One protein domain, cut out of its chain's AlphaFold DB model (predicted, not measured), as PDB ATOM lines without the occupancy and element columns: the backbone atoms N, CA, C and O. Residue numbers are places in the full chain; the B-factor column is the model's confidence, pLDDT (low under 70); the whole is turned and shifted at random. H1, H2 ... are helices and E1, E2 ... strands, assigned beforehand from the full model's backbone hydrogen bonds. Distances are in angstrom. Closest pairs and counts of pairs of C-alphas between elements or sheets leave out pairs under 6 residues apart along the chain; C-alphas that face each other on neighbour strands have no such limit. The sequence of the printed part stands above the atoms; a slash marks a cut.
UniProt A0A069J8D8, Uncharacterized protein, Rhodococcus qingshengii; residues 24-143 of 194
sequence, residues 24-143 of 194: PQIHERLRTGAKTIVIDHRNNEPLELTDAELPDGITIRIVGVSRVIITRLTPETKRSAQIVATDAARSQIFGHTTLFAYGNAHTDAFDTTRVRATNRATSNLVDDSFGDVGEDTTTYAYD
ATOM      1  N   PRO A  24      22.258 -29.186  50.765       96.56
ATOM      2  CA  PRO A  24      21.220 -28.633  49.893       96.56
ATOM      3  C   PRO A  24      21.764 -27.833  48.702       96.56
ATOM      4  O   PRO A  24      21.196 -27.873  47.610       96.56
ATOM      5  N   GLN A  25      22.886 -27.125  48.872       96.38
ATOM      6  CA  GLN A  25      23.525 -26.434  47.751       96.38
ATOM      7  C   GLN A  25      24.118 -27.428  46.751       96.38
ATOM      8  O   GLN A  25      24.007 -27.199  45.549       96.38
ATOM      9  N   ILE A  26      24.703 -28.532  47.226       97.19
ATOM     10  CA  ILE A  26      25.195 -29.622  46.373       97.19
ATOM     11  C   ILE A  26      24.043 -30.220  45.563       97.19
ATOM     12  O   ILE A  26      24.134 -30.271  44.336       97.19
ATOM     13  N   HIS A  27      22.932 -30.580  46.212       96.31
ATOM     14  CA  HIS A  27      21.741 -31.106  45.537       96.31
ATOM     15  C   HIS A  27      21.222 -30.160  44.460       96.31
ATOM     16  O   HIS A  27      20.964 -30.586  43.336       96.31
ATOM     17  N   GLU A  28      21.134 -28.862  44.755       95.75
ATOM     18  CA  GLU A  28      20.686 -27.870  43.778       95.75
ATOM     19  C   GLU A  28      21.634 -27.777  42.570       95.75
ATOM     20  O   GLU A  28      21.196 -27.619  41.425       95.75
ATOM     21  N   ARG A  29      22.947 -27.932  42.778       94.38
ATOM     22  CA  ARG A  29      23.906 -27.988  41.667       94.38
ATOM     23  C   ARG A  29      23.745 -29.235  40.823       94.38
ATOM     24  O   ARG A  29      23.713 -29.124  39.599       94.38
ATOM     25  N   LEU A  30      23.604 -30.392  41.452       94.69
ATOM     26  CA  LEU A  30      23.388 -31.647  40.738       94.69
ATOM     27  C   LEU A  30      22.083 -31.593  39.931       94.69
ATOM     28  O   LEU A  30      22.086 -31.882  38.735       94.69
ATOM     29  N   ARG A  31      20.998 -31.091  40.534       94.69
ATOM     30  CA  ARG A  31      19.692 -30.899  39.883       94.69
ATOM     31  C   ARG A  31      19.760 -29.953  38.685       94.69
ATOM     32  O   ARG A  31      19.037 -30.132  37.709       94.69
ATOM     33  N   THR A  32      20.631 -28.946  38.740       93.56
ATOM     34  CA  THR A  32      20.859 -28.002  37.634       93.56
ATOM     35  C   THR A  32      21.902 -28.485  36.620       93.56
ATOM     36  O   THR A  32      22.244 -27.740  35.701       93.56
ATOM     37  N   GLY A  33      22.361 -29.737  36.738       93.94
ATOM     38  CA  GLY A  33      23.218 -30.410  35.762       93.94
ATOM     39  C   GLY A  33      24.717 -30.169  35.950       93.94
ATOM     40  O   GLY A  33      25.486 -30.397  35.015       93.94
ATOM     41  N   ALA A  34      25.155 -29.699  37.121       94.38
ATOM     42  CA  ALA A  34      26.573 -29.495  37.389       94.38
ATOM     43  C   ALA A  34      27.346 -30.823  37.335       94.38
ATOM     44  O   ALA A  34      26.975 -31.804  37.974       94.38
ATOM     45  N   LYS A  35      28.454 -30.829  36.588       95.19
ATOM     46  CA  LYS A  35      29.402 -31.954  36.530       95.19
ATOM     47  C   LYS A  35      30.549 -31.824  37.522       95.19
ATOM     48  O   LYS A  35      31.202 -32.809  37.830       95.19
ATOM     49  N   THR A  36      30.769 -30.625  38.048       96.25
ATOM     50  CA  THR A  36      31.770 -30.373  39.081       96.25
ATOM     51  C   THR A  36      31.130 -29.601  40.217       96.25
ATOM     52  O   THR A  36      30.534 -28.544  39.999       96.25
ATOM     53  N   ILE A  37      31.277 -30.125  41.426       97.31
ATOM     54  CA  ILE A  37      30.875 -29.482  42.670       97.31
ATOM     55  C   ILE A  37      32.146 -29.083  43.404       97.31
ATOM     56  O   ILE A  37      32.999 -29.925  43.669       97.31
ATOM     57  N   VAL A  38      32.280 -27.802  43.730       97.88
ATOM     58  CA  VAL A  38      33.354 -27.318  44.605       97.88
ATOM     59  C   VAL A  38      32.763 -27.128  45.989       97.88
ATOM     60  O   VAL A  38      31.783 -26.398  46.124       97.88
ATOM     61  N   ILE A  39      33.344 -27.775  46.991       98.12
ATOM     62  CA  ILE A  39      32.976 -27.688  48.400       98.12
ATOM     63  C   ILE A  39      34.069 -26.900  49.109       98.12
ATOM     64  O   ILE A  39      35.228 -27.307  49.102       98.12
ATOM     65  N   ASP A  40      33.684 -25.781  49.712       97.75
ATOM     66  CA  ASP A  40      34.566 -24.964  50.548       97.75
ATOM     67  C   ASP A  40      33.929 -24.757  51.926       97.75
ATOM     68  O   ASP A  40      33.707 -23.632  52.356       97.75
ATOM     69  N   HIS A  41      33.526 -25.849  52.566       97.06
ATOM     70  CA  HIS A  41      32.754 -25.855  53.801       97.06
ATOM     71  C   HIS A  41      33.546 -25.240  54.963       97.06
ATOM     72  O   HIS A  41      34.530 -25.812  55.422       97.06
ATOM     73  N   ARG A  42      33.127 -24.066  55.449       93.25
ATOM     74  CA  ARG A  42      33.848 -23.328  56.507       93.25
ATOM     75  C   ARG A  42      33.360 -23.599  57.933       93.25
ATOM     76  O   ARG A  42      33.869 -22.971  58.857       93.25
ATOM     77  N   ASN A  43      32.391 -24.492  58.123       91.38
ATOM     78  CA  ASN A  43      31.923 -24.826  59.466       91.38
ATOM     79  C   ASN A  43      32.839 -25.870  60.120       91.38
ATOM     80  O   ASN A  43      33.596 -26.571  59.451       91.38
ATOM     81  N   ASN A  44      32.759 -25.959  61.451       88.88
ATOM     82  CA  ASN A  44      33.551 -26.916  62.224       88.88
ATOM     83  C   ASN A  44      33.045 -28.355  62.095       88.88
ATOM     84  O   ASN A  44      33.855 -29.281  62.177       88.88
ATOM     85  N   GLU A  45      31.735 -28.528  61.918       95.69
ATOM     86  CA  GLU A  45      31.126 -29.838  61.699       95.69
ATOM     87  C   GLU A  45      31.451 -30.351  60.296       95.69
ATOM     88  O   GLU A  45      31.555 -29.551  59.366       95.69
ATOM     89  N   PRO A  46      31.648 -31.662  60.116       97.31
ATOM     90  CA  PRO A  46      31.884 -32.221  58.799       97.31
ATOM     91  C   PRO A  46      30.628 -32.148  57.926       97.31
ATOM     92  O   PRO A  46      29.499 -32.309  58.391       97.31
ATOM     93  N   LEU A  47      30.833 -31.956  56.625       97.88
ATOM     94  CA  LEU A  47      29.790 -32.160  55.632       97.88
ATOM     95  C   LEU A  47      29.745 -33.640  55.249       97.88
ATOM     96  O   LEU A  47      30.716 -34.159  54.704       97.88
ATOM     97  N   GLU A  48      28.630 -34.308  55.513       97.88
ATOM     98  CA  GLU A  48      28.463 -35.729  55.200       97.88
ATOM     99  C   GLU A  48      27.839 -35.913  53.815       97.88
ATOM    100  O   GLU A  48      26.824 -35.292  53.492       97.88
ATOM    101  N   LEU A  49      28.459 -36.758  52.994       97.94
ATOM    102  CA  LEU A  49      28.016 -37.111  51.652       97.94
ATOM    103  C   LEU A  49      27.915 -38.628  51.519       97.94
ATOM    104  O   LEU A  49      28.732 -39.383  52.046       97.94
ATOM    105  N   THR A  50      26.934 -39.059  50.743       96.88
ATOM    106  CA  THR A  50      26.645 -40.459  50.453       96.88
ATOM    107  C   THR A  50      26.601 -40.697  48.945       96.88
ATOM    108  O   THR A  50      26.808 -39.779  48.147       96.88
ATOM    109  N   ASP A  51      26.270 -41.918  48.524       94.19
ATOM    110  CA  ASP A  51      25.994 -42.248  47.121       94.19
ATOM    111  C   ASP A  51      25.012 -41.268  46.438       94.19
ATOM    112  O   ASP A  51      25.142 -41.000  45.242       94.19
ATOM    113  N   ALA A  52      24.062 -40.678  47.178       90.81
ATOM    114  CA  ALA A  52      23.088 -39.728  46.633       90.81
ATOM    115  C   ALA A  52      23.733 -38.429  46.109       90.81
ATOM    116  O   ALA A  52      23.278 -37.855  45.115       90.81
ATOM    117  N   GLU A  53      24.817 -37.978  46.742       95.44
ATOM    118  CA  GLU A  53      25.574 -36.787  46.349       95.44
ATOM    119  C   GLU A  53      26.711 -37.107  45.365       95.44
ATOM    120  O   GLU A  53      27.395 -36.195  44.889       95.44
ATOM    121  N   LEU A  54      26.903 -38.389  45.036       94.56
ATOM    122  CA  LEU A  54      28.026 -38.907  44.255       94.56
ATOM    123  C   LEU A  54      27.580 -39.698  43.010       94.56
ATOM    124  O   LEU A  54      28.052 -40.819  42.792       94.56
ATOM    125  N   PRO A  55      26.699 -39.146  42.150       94.12
ATOM    126  CA  PRO A  55      26.284 -39.845  40.943       94.12
ATOM    127  C   PRO A  55      27.449 -40.037  39.961       94.12
ATOM    128  O   PRO A  55      28.422 -39.281  39.940       94.12
ATOM    129  N   ASP A  56      27.313 -41.024  39.078       94.56
ATOM    130  CA  ASP A  56      28.305 -41.290  38.038       94.56
ATOM    131  C   ASP A  56      28.591 -40.045  37.162       94.56
ATOM    132  O   ASP A  56      27.696 -39.337  36.687       94.56
ATOM    133  N   GLY A  57      29.871 -39.819  36.871       93.69
ATOM    134  CA  GLY A  57      30.377 -38.851  35.907       93.69
ATOM    135  C   GLY A  57      30.497 -37.434  36.456       93.69
ATOM    136  O   GLY A  57      30.566 -36.493  35.662       93.69
ATOM    137  N   ILE A  58      30.483 -37.272  37.780       95.81
ATOM    138  CA  ILE A  58      30.710 -35.986  38.441       95.81
ATOM    139  C   ILE A  58      32.072 -35.934  39.136       95.81
ATOM    140  O   ILE A  58      32.698 -36.954  39.415       95.81
ATOM    141  N   THR A  59      32.518 -34.719  39.434       97.19
ATOM    142  CA  THR A  59      33.709 -34.454  40.238       97.19
ATOM    143  C   THR A  59      33.330 -33.648  41.475       97.19
ATOM    144  O   THR A  59      32.760 -32.562  41.351       97.19
ATOM    145  N   ILE A  60      33.701 -34.131  42.657       97.88
ATOM    146  CA  ILE A  60      33.679 -33.366  43.905       97.88
ATOM    147  C   ILE A  60      35.084 -32.821  44.166       97.88
ATOM    148  O   ILE A  60      36.045 -33.580  44.233       97.88
ATOM    149  N   ARG A  61      35.213 -31.502  44.319       98.25
ATOM    150  CA  ARG A  61      36.458 -30.834  44.719       98.25
ATOM    151  C   ARG A  61      36.298 -30.260  46.116       98.25
ATOM    152  O   ARG A  61      35.523 -29.328  46.297       98.25
ATOM    153  N   ILE A  62      37.041 -30.791  47.071       98.44
ATOM    154  CA  ILE A  62      37.066 -30.367  48.466       98.44
ATOM    155  C   ILE A  62      38.280 -29.449  48.645       98.44
ATOM    156  O   ILE A  62      39.414 -29.848  48.367       98.44
ATOM    157  N   VAL A  63      38.040 -28.200  49.041       98.19
ATOM    158  CA  VAL A  63      39.067 -27.144  49.062       98.19
ATOM    159  C   VAL A  63      39.111 -26.410  50.403       98.19
ATOM    160  O   VAL A  63      38.287 -26.647  51.292       98.19
ATOM    161  N   GLY A  64      40.073 -25.498  50.550       96.81
ATOM    162  CA  GLY A  64      40.198 -24.650  51.727       96.81
ATOM    163  C   GLY A  64      40.522 -25.451  52.986       96.81
ATOM    164  O   GLY A  64      41.513 -26.171  53.034       96.81
ATOM    165  N   VAL A  65      39.697 -25.293  54.021       97.19
ATOM    166  CA  VAL A  65      39.825 -26.010  55.309       97.19
ATOM    167  C   VAL A  65      38.663 -26.978  55.540       97.19
ATOM    168  O   VAL A  65      38.391 -27.360  56.676       97.19
ATOM    169  N   SER A  66      37.955 -27.336  54.464       98.31
ATOM    170  CA  SER A  66      36.740 -28.145  54.528       98.31
ATOM    171  C   SER A  66      36.963 -29.454  55.265       98.31
ATOM    172  O   SER A  66      37.991 -30.104  55.082       98.31
ATOM    173  N   ARG A  67      35.959 -29.868  56.037       98.38
ATOM    174  CA  ARG A  67      35.864 -31.208  56.618       98.38
ATOM    175  C   ARG A  67      34.710 -31.929  55.942       98.38
ATOM    176  O   ARG A  67      33.590 -31.423  55.969       98.38
ATOM    177  N   VAL A  68      34.983 -33.060  55.304       98.50
ATOM    178  CA  VAL A  68      33.972 -33.829  54.571       98.50
ATOM    179  C   VAL A  68      34.085 -35.299  54.947       98.50
ATOM    180  O   VAL A  68      35.184 -35.845  54.993       98.50
ATOM    181  N   ILE A  69      32.949 -35.933  55.198       98.50
ATOM    182  CA  ILE A  69      32.848 -37.384  55.349       98.50
ATOM    183  C   ILE A  69      32.123 -37.909  54.117       98.50
ATOM    184  O   ILE A  69      31.094 -37.366  53.724       98.50
ATOM    185  N   ILE A  70      32.675 -38.937  53.484       98.12
ATOM    186  CA  ILE A  70      32.089 -39.589  52.319       98.12
ATOM    187  C   ILE A  70      31.900 -41.061  52.637       98.12
ATOM    188  O   ILE A  70      32.874 -41.764  52.886       98.12
ATOM    189  N   THR A  71      30.664 -41.530  52.535       97.62
ATOM    190  CA  THR A  71      30.337 -42.949  52.662       97.62
ATOM    191  C   THR A  71      29.754 -43.446  51.357       97.62
ATOM    192  O   THR A  71      28.675 -43.015  50.949       97.62
ATOM    193  N   ARG A  72      30.461 -44.363  50.693       94.88
ATOM    194  CA  ARG A  72      30.033 -44.889  49.402       94.88
ATOM    195  C   ARG A  72      29.920 -46.401  49.427       94.88
ATOM    196  O   ARG A  72      30.915 -47.113  49.323       94.88
ATOM    197  N   LEU A  73      28.691 -46.886  49.527       92.81
ATOM    198  CA  LEU A  73      28.413 -48.316  49.628       92.81
ATOM    199  C   LEU A  73      28.325 -48.980  48.252       92.81
ATOM    200  O   LEU A  73      28.484 -50.194  48.139       92.81
ATOM    201  N   THR A  74      28.089 -48.205  47.191       91.88
ATOM    202  CA  THR A  74      28.042 -48.746  45.829       91.88
ATOM    203  C   THR A  74      29.455 -49.000  45.300       91.88
ATOM    204  O   THR A  74      30.258 -48.062  45.274       91.88
ATOM    205  N   PRO A  75      29.765 -50.211  44.792       91.69
ATOM    206  CA  PRO A  75      31.055 -50.502  44.179       91.69
ATOM    207  C   PRO A  75      31.440 -49.537  43.055       91.69
ATOM    208  O   PRO A  75      30.603 -49.058  42.282       91.69
ATOM    209  N   GLU A  76      32.739 -49.275  42.939       88.12
ATOM    210  CA  GLU A  76      33.269 -48.353  41.946       88.12
ATOM    211  C   GLU A  76      33.140 -48.896  40.513       88.12
ATOM    212  O   GLU A  76      33.348 -50.073  40.222       88.12
ATOM    213  N   THR A  77      32.815 -47.996  39.589       91.06
ATOM    214  CA  THR A  77      32.747 -48.224  38.148       91.06
ATOM    215  C   THR A  77      33.648 -47.215  37.440       91.06
ATOM    216  O   THR A  77      34.029 -46.190  38.002       91.06
ATOM    217  N   LYS A  78      33.921 -47.424  36.146       88.88
ATOM    218  CA  LYS A  78      34.689 -46.464  35.324       88.88
ATOM    219  C   LYS A  78      34.072 -45.060  35.256       88.88
ATOM    220  O   LYS A  78      34.723 -44.141  34.770       88.88
ATOM    221  N   ARG A  79      32.809 -44.907  35.660       91.75
ATOM    222  CA  ARG A  79      32.095 -43.631  35.670       91.75
ATOM    223  C   ARG A  79      31.818 -43.123  37.073       91.75
ATOM    224  O   ARG A  79      31.135 -42.122  37.175       91.75
ATOM    225  N   SER A  80      32.310 -43.759  38.128       93.50
ATOM    226  CA  SER A  80      32.075 -43.279  39.490       93.50
ATOM    227  C   SER A  80      32.537 -41.842  39.704       93.50
ATOM    228  O   SER A  80      33.411 -41.344  38.989       93.50
ATOM    229  N   ALA A  81      31.914 -41.172  40.674       93.50
ATOM    230  CA  ALA A  81      32.288 -39.818  41.044       93.50
ATOM    231  C   ALA A  81      33.781 -39.749  41.385       93.50
ATOM    232  O   ALA A  81      34.298 -40.567  42.144       93.50
ATOM    233  N   GLN A  82      34.467 -38.754  40.832       95.56
ATOM    234  CA  GLN A  82      35.851 -38.470  41.190       95.56
ATOM    235  C   GLN A  82      35.872 -37.507  42.366       95.56
ATOM    236  O   GLN A  82      35.265 -36.438  42.293       95.56
ATOM    237  N   ILE A  83      36.597 -37.844  43.425       98.19
ATOM    238  CA  ILE A  83      36.754 -36.952  44.573       98.19
ATOM    239  C   ILE A  83      38.187 -36.440  44.591       98.19
ATOM    240  O   ILE A  83      39.141 -37.198  44.426       98.19
ATOM    241  N   VAL A  84      38.333 -35.133  44.767       98.62
ATOM    242  CA  VAL A  84      39.618 -34.444  44.788       98.62
ATOM    243  C   VAL A  84      39.685 -33.582  46.039       98.62
ATOM    244  O   VAL A  84      38.841 -32.705  46.210       98.62
ATOM    245  N   ALA A  85      40.686 -33.794  46.889       98.56
ATOM    246  CA  ALA A  85      40.959 -32.973  48.065       98.56
ATOM    247  C   ALA A  85      42.241 -32.157  47.858       98.56
ATOM    248  O   ALA A  85      43.250 -32.673  47.380       98.56
ATOM    249  N   THR A  86      42.185 -30.869  48.192       98.31
ATOM    250  CA  THR A  86      43.292 -29.914  48.013       98.31
ATOM    251  C   THR A  86      43.393 -28.949  49.196       98.31
ATOM    252  O   THR A  86      42.554 -28.973  50.097       98.31
ATOM    253  N   ASP A  87      44.393 -28.068  49.177       96.75
ATOM    254  CA  ASP A  87      44.655 -27.068  50.216       96.75
ATOM    255  C   ASP A  87      44.901 -27.712  51.584       96.75
ATOM    256  O   ASP A  87      45.836 -28.488  51.704       96.75
ATOM    257  N   ALA A  88      44.111 -27.379  52.606       96.88
ATOM    258  CA  ALA A  88      44.158 -27.961  53.946       96.88
ATOM    259  C   ALA A  88      42.863 -28.735  54.266       96.88
ATOM    260  O   ALA A  88      42.478 -28.862  55.436       96.88
ATOM    261  N   ALA A  89      42.168 -29.209  53.224       98.19
ATOM    262  CA  ALA A  89      40.960 -30.007  53.359       98.19
ATOM    263  C   ALA A  89      41.234 -31.312  54.113       98.19
ATOM    264  O   ALA A  89      42.309 -31.904  54.002       98.19
ATOM    265  N   ARG A  90      40.229 -31.759  54.862       98.44
ATOM    266  CA  ARG A  90      40.204 -33.012  55.611       98.44
ATOM    267  C   ARG A  90      39.047 -33.864  55.116       98.44
ATOM    268  O   ARG A  90      37.903 -33.408  55.140       98.44
ATOM    269  N   SER A  91      39.348 -35.090  54.718       98.38
ATOM    270  CA  SER A  91      38.358 -36.028  54.199       98.38
ATOM    271  C   SER A  91      38.420 -37.350  54.950       98.38
ATOM    272  O   SER A  91      39.508 -37.894  55.101       98.38
ATOM    273  N   GLN A  92      37.274 -37.884  55.366       98.44
ATOM    274  CA  GLN A  92      37.154 -39.280  55.798       98.44
ATOM    275  C   GLN A  92      36.336 -40.036  54.764       98.44
ATOM    276  O   GLN A  92      35.254 -39.576  54.395       98.44
ATOM    277  N   ILE A  93      36.860 -41.146  54.257       97.81
ATOM    278  CA  ILE A  93      36.283 -41.862  53.122       97.81
ATOM    279  C   ILE A  93      36.053 -43.326  53.492       97.81
ATOM    280  O   ILE A  93      36.999 -44.033  53.831       97.81
ATOM    281  N   PHE A  94      34.807 -43.769  53.356       97.62
ATOM    282  CA  PHE A  94      34.353 -45.128  53.637       97.62
ATOM    283  C   PHE A  94      33.810 -45.804  52.369       97.62
ATOM    284  O   PHE A  94      33.201 -45.161  51.501       97.62
ATOM    285  N   GLY A  95      33.993 -47.120  52.287       95.69
ATOM    286  CA  GLY A  95      33.455 -48.010  51.263       95.69
ATOM    287  C   GLY A  95      34.297 -48.128  49.987       95.69
ATOM    288  O   GLY A  95      35.444 -48.578  50.008       95.69
ATOM    289  N   HIS A  96      33.692 -47.811  48.838       94.00
ATOM    290  CA  HIS A  96      34.241 -48.075  47.501       94.00
ATOM    291  C   HIS A  96      34.503 -46.782  46.720       94.00
ATOM    292  O   HIS A  96      33.729 -46.378  45.843       94.00
ATOM    293  N   THR A  97      35.616 -46.122  47.031       93.12
ATOM    294  CA  THR A  97      35.896 -44.770  46.533       93.12
ATOM    295  C   THR A  97      37.335 -44.610  46.056       93.12
ATOM    296  O   THR A  97      38.245 -45.097  46.715       93.12
ATOM    297  N   THR A  98      37.554 -43.861  44.970       95.88
ATOM    298  CA  THR A  98      38.872 -43.297  44.637       95.88
ATOM    299  C   THR A  98      38.937 -41.811  44.996       95.88
ATOM    300  O   THR A  98      38.132 -41.004  44.521       95.88
ATOM    301  N   LEU A  99      39.935 -41.438  45.797       98.12
ATOM    302  CA  LEU A  99      40.269 -40.064  46.156       98.12
ATOM    303  C   LEU A  99      41.616 -39.653  45.553       98.12
ATOM    304  O   LEU A  99      42.604 -40.379  45.644       98.12
ATOM    305  N   PHE A 100      41.673 -38.433  45.029       98.62
ATOM    306  CA  PHE A 100      42.918 -37.761  44.675       98.62
ATOM    307  C   PHE A 100      43.227 -36.667  45.702       98.62
ATOM    308  O   PHE A 100      42.481 -35.692  45.805       98.62
ATOM    309  N   ALA A 101      44.310 -36.817  46.458       98.38
ATOM    310  CA  ALA A 101      44.729 -35.868  47.482       98.38
ATOM    311  C   ALA A 101      45.988 -35.120  47.027       98.38
ATOM    312  O   ALA A 101      46.997 -35.732  46.685       98.38
ATOM    313  N   TYR A 102      45.932 -33.789  47.031       97.69
ATOM    314  CA  TYR A 102      47.054 -32.941  46.628       97.69
ATOM    315  C   TYR A 102      47.282 -31.797  47.612       97.69
ATOM    316  O   TYR A 102      46.363 -31.370  48.314       97.69
ATOM    317  N   GLY A 103      48.481 -31.216  47.602       95.50
ATOM    318  CA  GLY A 103      48.792 -30.107  48.504       95.50
ATOM    319  C   GLY A 103      48.811 -30.591  49.952       95.50
ATOM    320  O   GLY A 103      49.101 -31.746  50.215       95.50
ATOM    321  N   ASN A 104      48.419 -29.751  50.906       97.38
ATOM    322  CA  ASN A 104      48.390 -30.134  52.325       97.38
ATOM    323  C   ASN A 104      47.075 -30.844  52.722       97.38
ATOM    324  O   ASN A 104      46.602 -30.698  53.854       97.38
ATOM    325  N   ALA A 105      46.433 -31.551  51.787       98.44
ATOM    326  CA  ALA A 105      45.201 -32.280  52.060       98.44
ATOM    327  C   ALA A 105      45.472 -33.436  53.029       98.44
ATOM    328  O   ALA A 105      46.513 -34.086  52.961       98.44
ATOM    329  N   HIS A 106      44.523 -33.691  53.923       98.69
ATOM    330  CA  HIS A 106      44.575 -34.783  54.889       98.69
ATOM    331  C   HIS A 106      43.422 -35.744  54.613       98.69
ATOM    332  O   HIS A 106      42.287 -35.316  54.397       98.69
ATOM    333  N   THR A 107      43.706 -37.039  54.593       98.69
ATOM    334  CA  THR A 107      42.714 -38.073  54.285       98.69
ATOM    335  C   THR A 107      42.790 -39.207  55.284       98.69
ATOM    336  O   THR A 107      43.875 -39.725  55.504       98.69
ATOM    337  N   ASP A 108      41.642 -39.638  55.791       98.75
ATOM    338  CA  ASP A 108      41.469 -40.933  56.441       98.75
ATOM    339  C   ASP A 108      40.663 -41.829  55.490       98.75
ATOM    340  O   ASP A 108      39.555 -41.468  55.087       98.75
ATOM    341  N   ALA A 109      41.234 -42.950  55.065       98.50
ATOM    342  CA  ALA A 109      40.639 -43.854  54.090       98.50
ATOM    343  C   ALA A 109      40.474 -45.253  54.681       98.50
ATOM    344  O   ALA A 109      41.436 -45.844  55.169       98.50
ATOM    345  N   PHE A 110      39.251 -45.766  54.580       98.38
ATOM    346  CA  PHE A 110      38.812 -47.022  55.179       98.38
ATOM    347  C   PHE A 110      38.263 -47.978  54.115       98.38
ATOM    348  O   PHE A 110      38.080 -47.602  52.945       98.38
ATOM    349  N   ASP A 111      37.960 -49.205  54.532       97.44
ATOM    350  CA  ASP A 111      37.393 -50.263  53.696       97.44
ATOM    351  C   ASP A 111      38.238 -50.524  52.436       97.44
ATOM    352  O   ASP A 111      39.419 -50.822  52.525       97.44
ATOM    353  N   THR A 112      37.661 -50.394  51.237       96.19
ATOM    354  CA  THR A 112      38.338 -50.666  49.953       96.19
ATOM    355  C   THR A 112      38.691 -49.385  49.190       96.19
ATOM    356  O   THR A 112      38.739 -49.361  47.954       96.19
ATOM    357  N   THR A 113      38.885 -48.289  49.923       97.25
ATOM    358  CA  THR A 113      39.173 -46.973  49.351       97.25
ATOM    359  C   THR A 113      40.546 -46.946  48.680       97.25
ATOM    360  O   THR A 113      41.527 -47.478  49.194       97.25
ATOM    361  N   ARG A 114      40.631 -46.283  47.527       98.00
ATOM    362  CA  ARG A 114      41.875 -45.993  46.811       98.00
ATOM    363  C   ARG A 114      42.234 -44.527  46.983       98.00
ATOM    364  O   ARG A 114      41.423 -43.651  46.694       98.00
ATOM    365  N   VAL A 115      43.462 -44.245  47.387       98.69
ATOM    366  CA  VAL A 115      43.986 -42.887  47.517       98.69
ATOM    367  C   VAL A 115      45.183 -42.728  46.596       98.69
ATOM    368  O   VAL A 115      46.131 -43.506  46.658       98.69
ATOM    369  N   ARG A 116      45.159 -41.694  45.755       98.69
ATOM    370  CA  ARG A 116      46.352 -41.198  45.067       98.69
ATOM    371  C   ARG A 116      46.756 -39.880  45.705       98.69
ATOM    372  O   ARG A 116      46.029 -38.896  45.558       98.69
ATOM    373  N   ALA A 117      47.875 -39.870  46.417       98.44
ATOM    374  CA  ALA A 117      48.329 -38.716  47.183       98.44
ATOM    375  C   ALA A 117      49.645 -38.178  46.624       98.44
ATOM    376  O   ALA A 117      50.596 -38.938  46.455       98.44
ATOM    377  N   THR A 118      49.716 -36.871  46.361       98.06
ATOM    378  CA  THR A 118      50.977 -36.209  45.998       98.06
ATOM    379  C   THR A 118      51.077 -34.791  46.575       98.06
ATOM    380  O   THR A 118      50.112 -34.252  47.120       98.06
ATOM    381  N   ASN A 119      52.239 -34.150  46.451       96.44
ATOM    382  CA  ASN A 119      52.476 -32.741  46.785       96.44
ATOM    383  C   ASN A 119      52.211 -32.364  48.252       96.44
ATOM    384  O   ASN A 119      51.511 -31.383  48.508       96.44
ATOM    385  N   ARG A 120      52.830 -33.072  49.205       97.12
ATOM    386  CA  ARG A 120      52.693 -32.851  50.669       97.12
ATOM    387  C   ARG A 120      51.369 -33.290  51.294       97.12
ATOM    388  O   ARG A 120      51.056 -32.897  52.421       97.12
ATOM    389  N   ALA A 121      50.607 -34.127  50.597       98.50
ATOM    390  CA  ALA A 121      49.384 -34.680  51.159       98.50
ATOM    391  C   ALA A 121      49.712 -35.660  52.294       98.50
ATOM    392  O   ALA A 121      50.756 -36.320  52.303       98.50
ATOM    393  N   THR A 122      48.805 -35.740  53.263       98.75
ATOM    394  CA  THR A 122      48.869 -36.693  54.371       98.75
ATOM    395  C   THR A 122      47.716 -37.679  54.258       98.75
ATOM    396  O   THR A 122      46.578 -37.286  53.996       98.75
ATOM    397  N   SER A 123      47.987 -38.969  54.435       98.75
ATOM    398  CA  SER A 123      46.952 -40.005  54.347       98.75
ATOM    399  C   SER A 123      47.099 -41.057  55.440       98.75
ATOM    400  O   SER A 123      48.197 -41.554  55.665       98.75
ATOM    401  N   ASN A 124      45.988 -41.404  56.078       98.75
ATOM    402  CA  ASN A 124      45.824 -42.590  56.902       98.75
ATOM    403  C   ASN A 124      45.068 -43.630  56.071       98.75
ATOM    404  O   ASN A 124      43.989 -43.338  55.556       98.75
ATOM    405  N   LEU A 125      45.655 -44.809  55.907       98.75
ATOM    406  CA  LEU A 125      45.127 -45.914  55.115       98.75
ATOM    407  C   LEU A 125      44.875 -47.096  56.053       98.75
ATOM    408  O   LEU A 125      45.801 -47.577  56.703       98.75
ATOM    409  N   VAL A 126      43.619 -47.514  56.151       98.38
ATOM    410  CA  VAL A 126      43.129 -48.508  57.116       98.38
ATOM    411  C   VAL A 126      42.370 -49.616  56.371       98.38
ATOM    412  O   VAL A 126      42.004 -49.432  55.206       98.38
ATOM    413  N   ASP A 127      42.155 -50.763  57.013       97.69
ATOM    414  CA  ASP A 127      41.465 -51.935  56.456       97.69
ATOM    415  C   ASP A 127      42.101 -52.444  55.149       97.69
ATOM    416  O   ASP A 127      43.308 -52.648  55.094       97.69
ATOM    417  N   ASP A 128      41.310 -52.657  54.095       97.75
ATOM    418  CA  ASP A 128      41.748 -53.146  52.783       97.75
ATOM    419  C   ASP A 128      42.021 -51.987  51.794       97.75
ATOM    420  O   ASP A 128      41.897 -52.135  50.568       97.75
ATOM    421  N   SER A 129      42.354 -50.799  52.310       98.25
ATOM    422  CA  SER A 129      42.574 -49.608  51.489       98.25
ATOM    423  C   SER A 129      43.893 -49.671  50.718       98.25
ATOM    424  O   SER A 129      44.832 -50.403  51.043       98.25
ATOM    425  N   PHE A 130      43.968 -48.884  49.647       98.69
ATOM    426  CA  PHE A 130      45.128 -48.817  48.769       98.69
ATOM    427  C   PHE A 130      45.625 -47.380  48.613       98.69
ATOM    428  O   PHE A 130      44.840 -46.481  48.311       98.69
ATOM    429  N   GLY A 131      46.935 -47.178  48.735       98.69
ATOM    430  CA  GLY A 131      47.605 -45.898  48.517       98.69
ATOM    431  C   GLY A 131      48.634 -45.948  47.395       98.69
ATOM    432  O   GLY A 131      49.515 -46.802  47.412       98.69
ATOM    433  N   ASP A 132      48.573 -44.994  46.471       98.75
ATOM    434  CA  ASP A 132      49.654 -44.645  45.541       98.75
ATOM    435  C   ASP A 132      50.168 -43.249  45.914       98.75
ATOM    436  O   ASP A 132      49.450 -42.256  45.740       98.75
ATOM    437  N   VAL A 133      51.348 -43.187  46.537       98.44
ATOM    438  CA  VAL A 133      51.815 -42.010  47.283       98.44
ATOM    439  C   VAL A 133      53.231 -41.587  46.876       98.44
ATOM    440  O   VAL A 133      54.144 -42.410  46.773       98.44
ATOM    441  N   GLY A 134      53.429 -40.284  46.664       97.38
ATOM    442  CA  GLY A 134      54.682 -39.715  46.153       97.38
ATOM    443  C   GLY A 134      54.805 -38.209  46.376       97.38
ATOM    444  O   GLY A 134      53.924 -37.593  46.956       97.38
ATOM    445  N   GLU A 135      55.878 -37.590  45.876       96.19
ATOM    446  CA  GLU A 135      56.066 -36.122  45.885       96.19
ATOM    447  C   GLU A 135      55.853 -35.473  47.279       96.19
ATOM    448  O   GLU A 135      54.902 -34.718  47.510       96.19
ATOM    449  N   ASP A 136      56.748 -35.776  48.223       96.31
ATOM    450  CA  ASP A 136      56.782 -35.213  49.586       96.31
ATOM    451  C   ASP A 136      55.565 -35.544  50.474       96.31
ATOM    452  O   ASP A 136      55.251 -34.805  51.408       96.31
ATOM    453  N   THR A 137      54.848 -36.638  50.213       98.31
ATOM    454  CA  THR A 137      53.716 -37.071  51.052       98.31
ATOM    455  C   THR A 137      54.140 -37.725  52.359       98.31
ATOM    456  O   THR A 137      55.219 -38.302  52.473       98.31
ATOM    457  N   THR A 138      53.221 -37.724  53.324       98.50
ATOM    458  CA  THR A 138      53.290 -38.572  54.520       98.50
ATOM    459  C   THR A 138      52.125 -39.553  54.518       98.50
ATOM    460  O   THR A 138      50.978 -39.174  54.280       98.50
ATOM    461  N   THR A 139      52.388 -40.828  54.774       98.75
ATOM    462  CA  THR A 139      51.345 -41.856  54.811       98.75
ATOM    463  C   THR A 139      51.509 -42.745  56.025       98.75
ATOM    464  O   THR A 139      52.597 -43.254  56.275       98.75
ATOM    465  N   TYR A 140      50.418 -42.949  56.754       98.62
ATOM    466  CA  TYR A 140      50.320 -43.939  57.814       98.62
ATOM    467  C   TYR A 140      49.402 -45.061  57.345       98.62
ATOM    468  O   TYR A 140      48.302 -44.795  56.863       98.62
ATOM    469  N   ALA A 141      49.857 -46.301  57.452       98.38
ATOM    470  CA  ALA A 141      49.135 -47.471  56.980       98.38
ATOM    471  C   ALA A 141      49.016 -48.523  58.084       98.38
ATOM    472  O   ALA A 141      49.997 -48.823  58.771       98.38
ATOM    473  N   TYR A 142      47.816 -49.084  58.212       97.00
ATOM    474  CA  TYR A 142      47.424 -49.998  59.282       97.00
ATOM    475  C   TYR A 142      46.643 -51.197  58.724       97.00
ATOM    476  O   TYR A 142      46.250 -51.206  57.554       97.00
ATOM    477  N   ASP A 143      46.414 -52.203  59.569       96.69
ATOM    478  CA  ASP A 143      45.628 -53.401  59.257       96.69
ATOM    479  C   ASP A 143      46.101 -54.130  57.986       96.69
ATOM    480  O   ASP A 143      47.232 -54.613  57.948       96.69
TER     481      ASP A 143
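What this domain is: This is residues 24 to 143 of the 194 residues of an uncharacterized protein of Rhodococcus qingshengii (UniProt A0A069J8D8). The chain is wound in stacked, flattened turns, a solenoid whose two long walls are parallel sheets of six strands each, face to face as a sandwich. Link after link from E1 to E12 takes the chain across from one wall to the other, and the short helix H1 caps the E1 end of the stack. The 120 printed residues hold one named helix and then twelve named strands, H1 followed by E1 to E12 in turn; one sheet runs E1 E3 E5 E7 E9 E11, the other E2 E4 E6 E8 E10 E12, both all parallel. The class is mostly strand, with 54 of the 62 residues in named elements in strands. The whole is compact, with a radius of gyration of the C-alphas of 13.3 A, and spans 38 by 29 by 24 A.

Where its parts are: Start with one sheet: find C-alpha 36 at (31.770, -30.373, 39.081), where E1, residues 36 to 39, begins. Its fellow strands are E3, residues 59 to 62, E5, residues 82 to 85, E7, residues 98 to 102 and 13.3 A long, E9, residues 114 to 118 and 13.4 A long, and E11, residues 130 to 133. In the other sheet look for E2, residues 47 to 50, E4, residues 67 to 72 and 16.5 A long, E6, residues 90 to 95 and 17.0 A long, E8, residues 106 to 109, E10, residues 122 to 125, and E12, residues 138 to 141, which ends at C-alpha 141 at (49.135, -47.471, 56.980). Then go back to C-alpha 24 at (21.220, -28.633, 49.893), from which H1 runs 10.4 A to C-alpha 31.

How they stand to each other: In the first sheet E1 and E11 are the edge strands. The C-alphas of Ile 37 and Ile 60, in E1 and E3, face each other at 4.9 A, and N 39 and O 61 are 2.8 A apart, within hydrogen-bond range. Between E5 and E7 the directions differ by 30 degrees; look there at N 100 and O 83, 2.9 A apart. Between E9 and E11 look at N 115 and O 130, 2.8 A apart. This sheet is twisted, its C-alphas lying up to 4.3 A off its best plane. In the second sheet E2 and E12 are the edge strands. E4 and E6 are parallel at 10 degrees, with N 70 and O 92 at 2.8 A and N 94 and O 70 at 2.8 A; between E10 and E12, N 125 and O 140 are 2.8 A apart. The two sheets form a sandwich, two sheets face to face: the parts that face each other are 9.0 A centre to centre, and the strands of the one stand at 22 degrees to those of the other. Across it, the closest C-alphas of E10 and E11 are those of Leu 125 and Gly 131, 7.0 A apart. H1 only grazes the first sheet, with its residues 25 to 30; its closest C-alpha pair with E1 is Ile 26 and Ile 37, 6.8 A. H1 is not on the second sheet. In H1 every O i to N i+4 pair is within hydrogen-bond range.

The domain as a whole: The two C-alphas farthest apart are those of Thr 32 and Asp 143, 41.5 A. The printed part, residues 24 to 143, has no cut. No link is long; those from E1 to E2, E2 to E3 and E4 to E5 are short, and the others are tight. The mean pLDDT of the printed part is 96.6, and no printed residue is under 70.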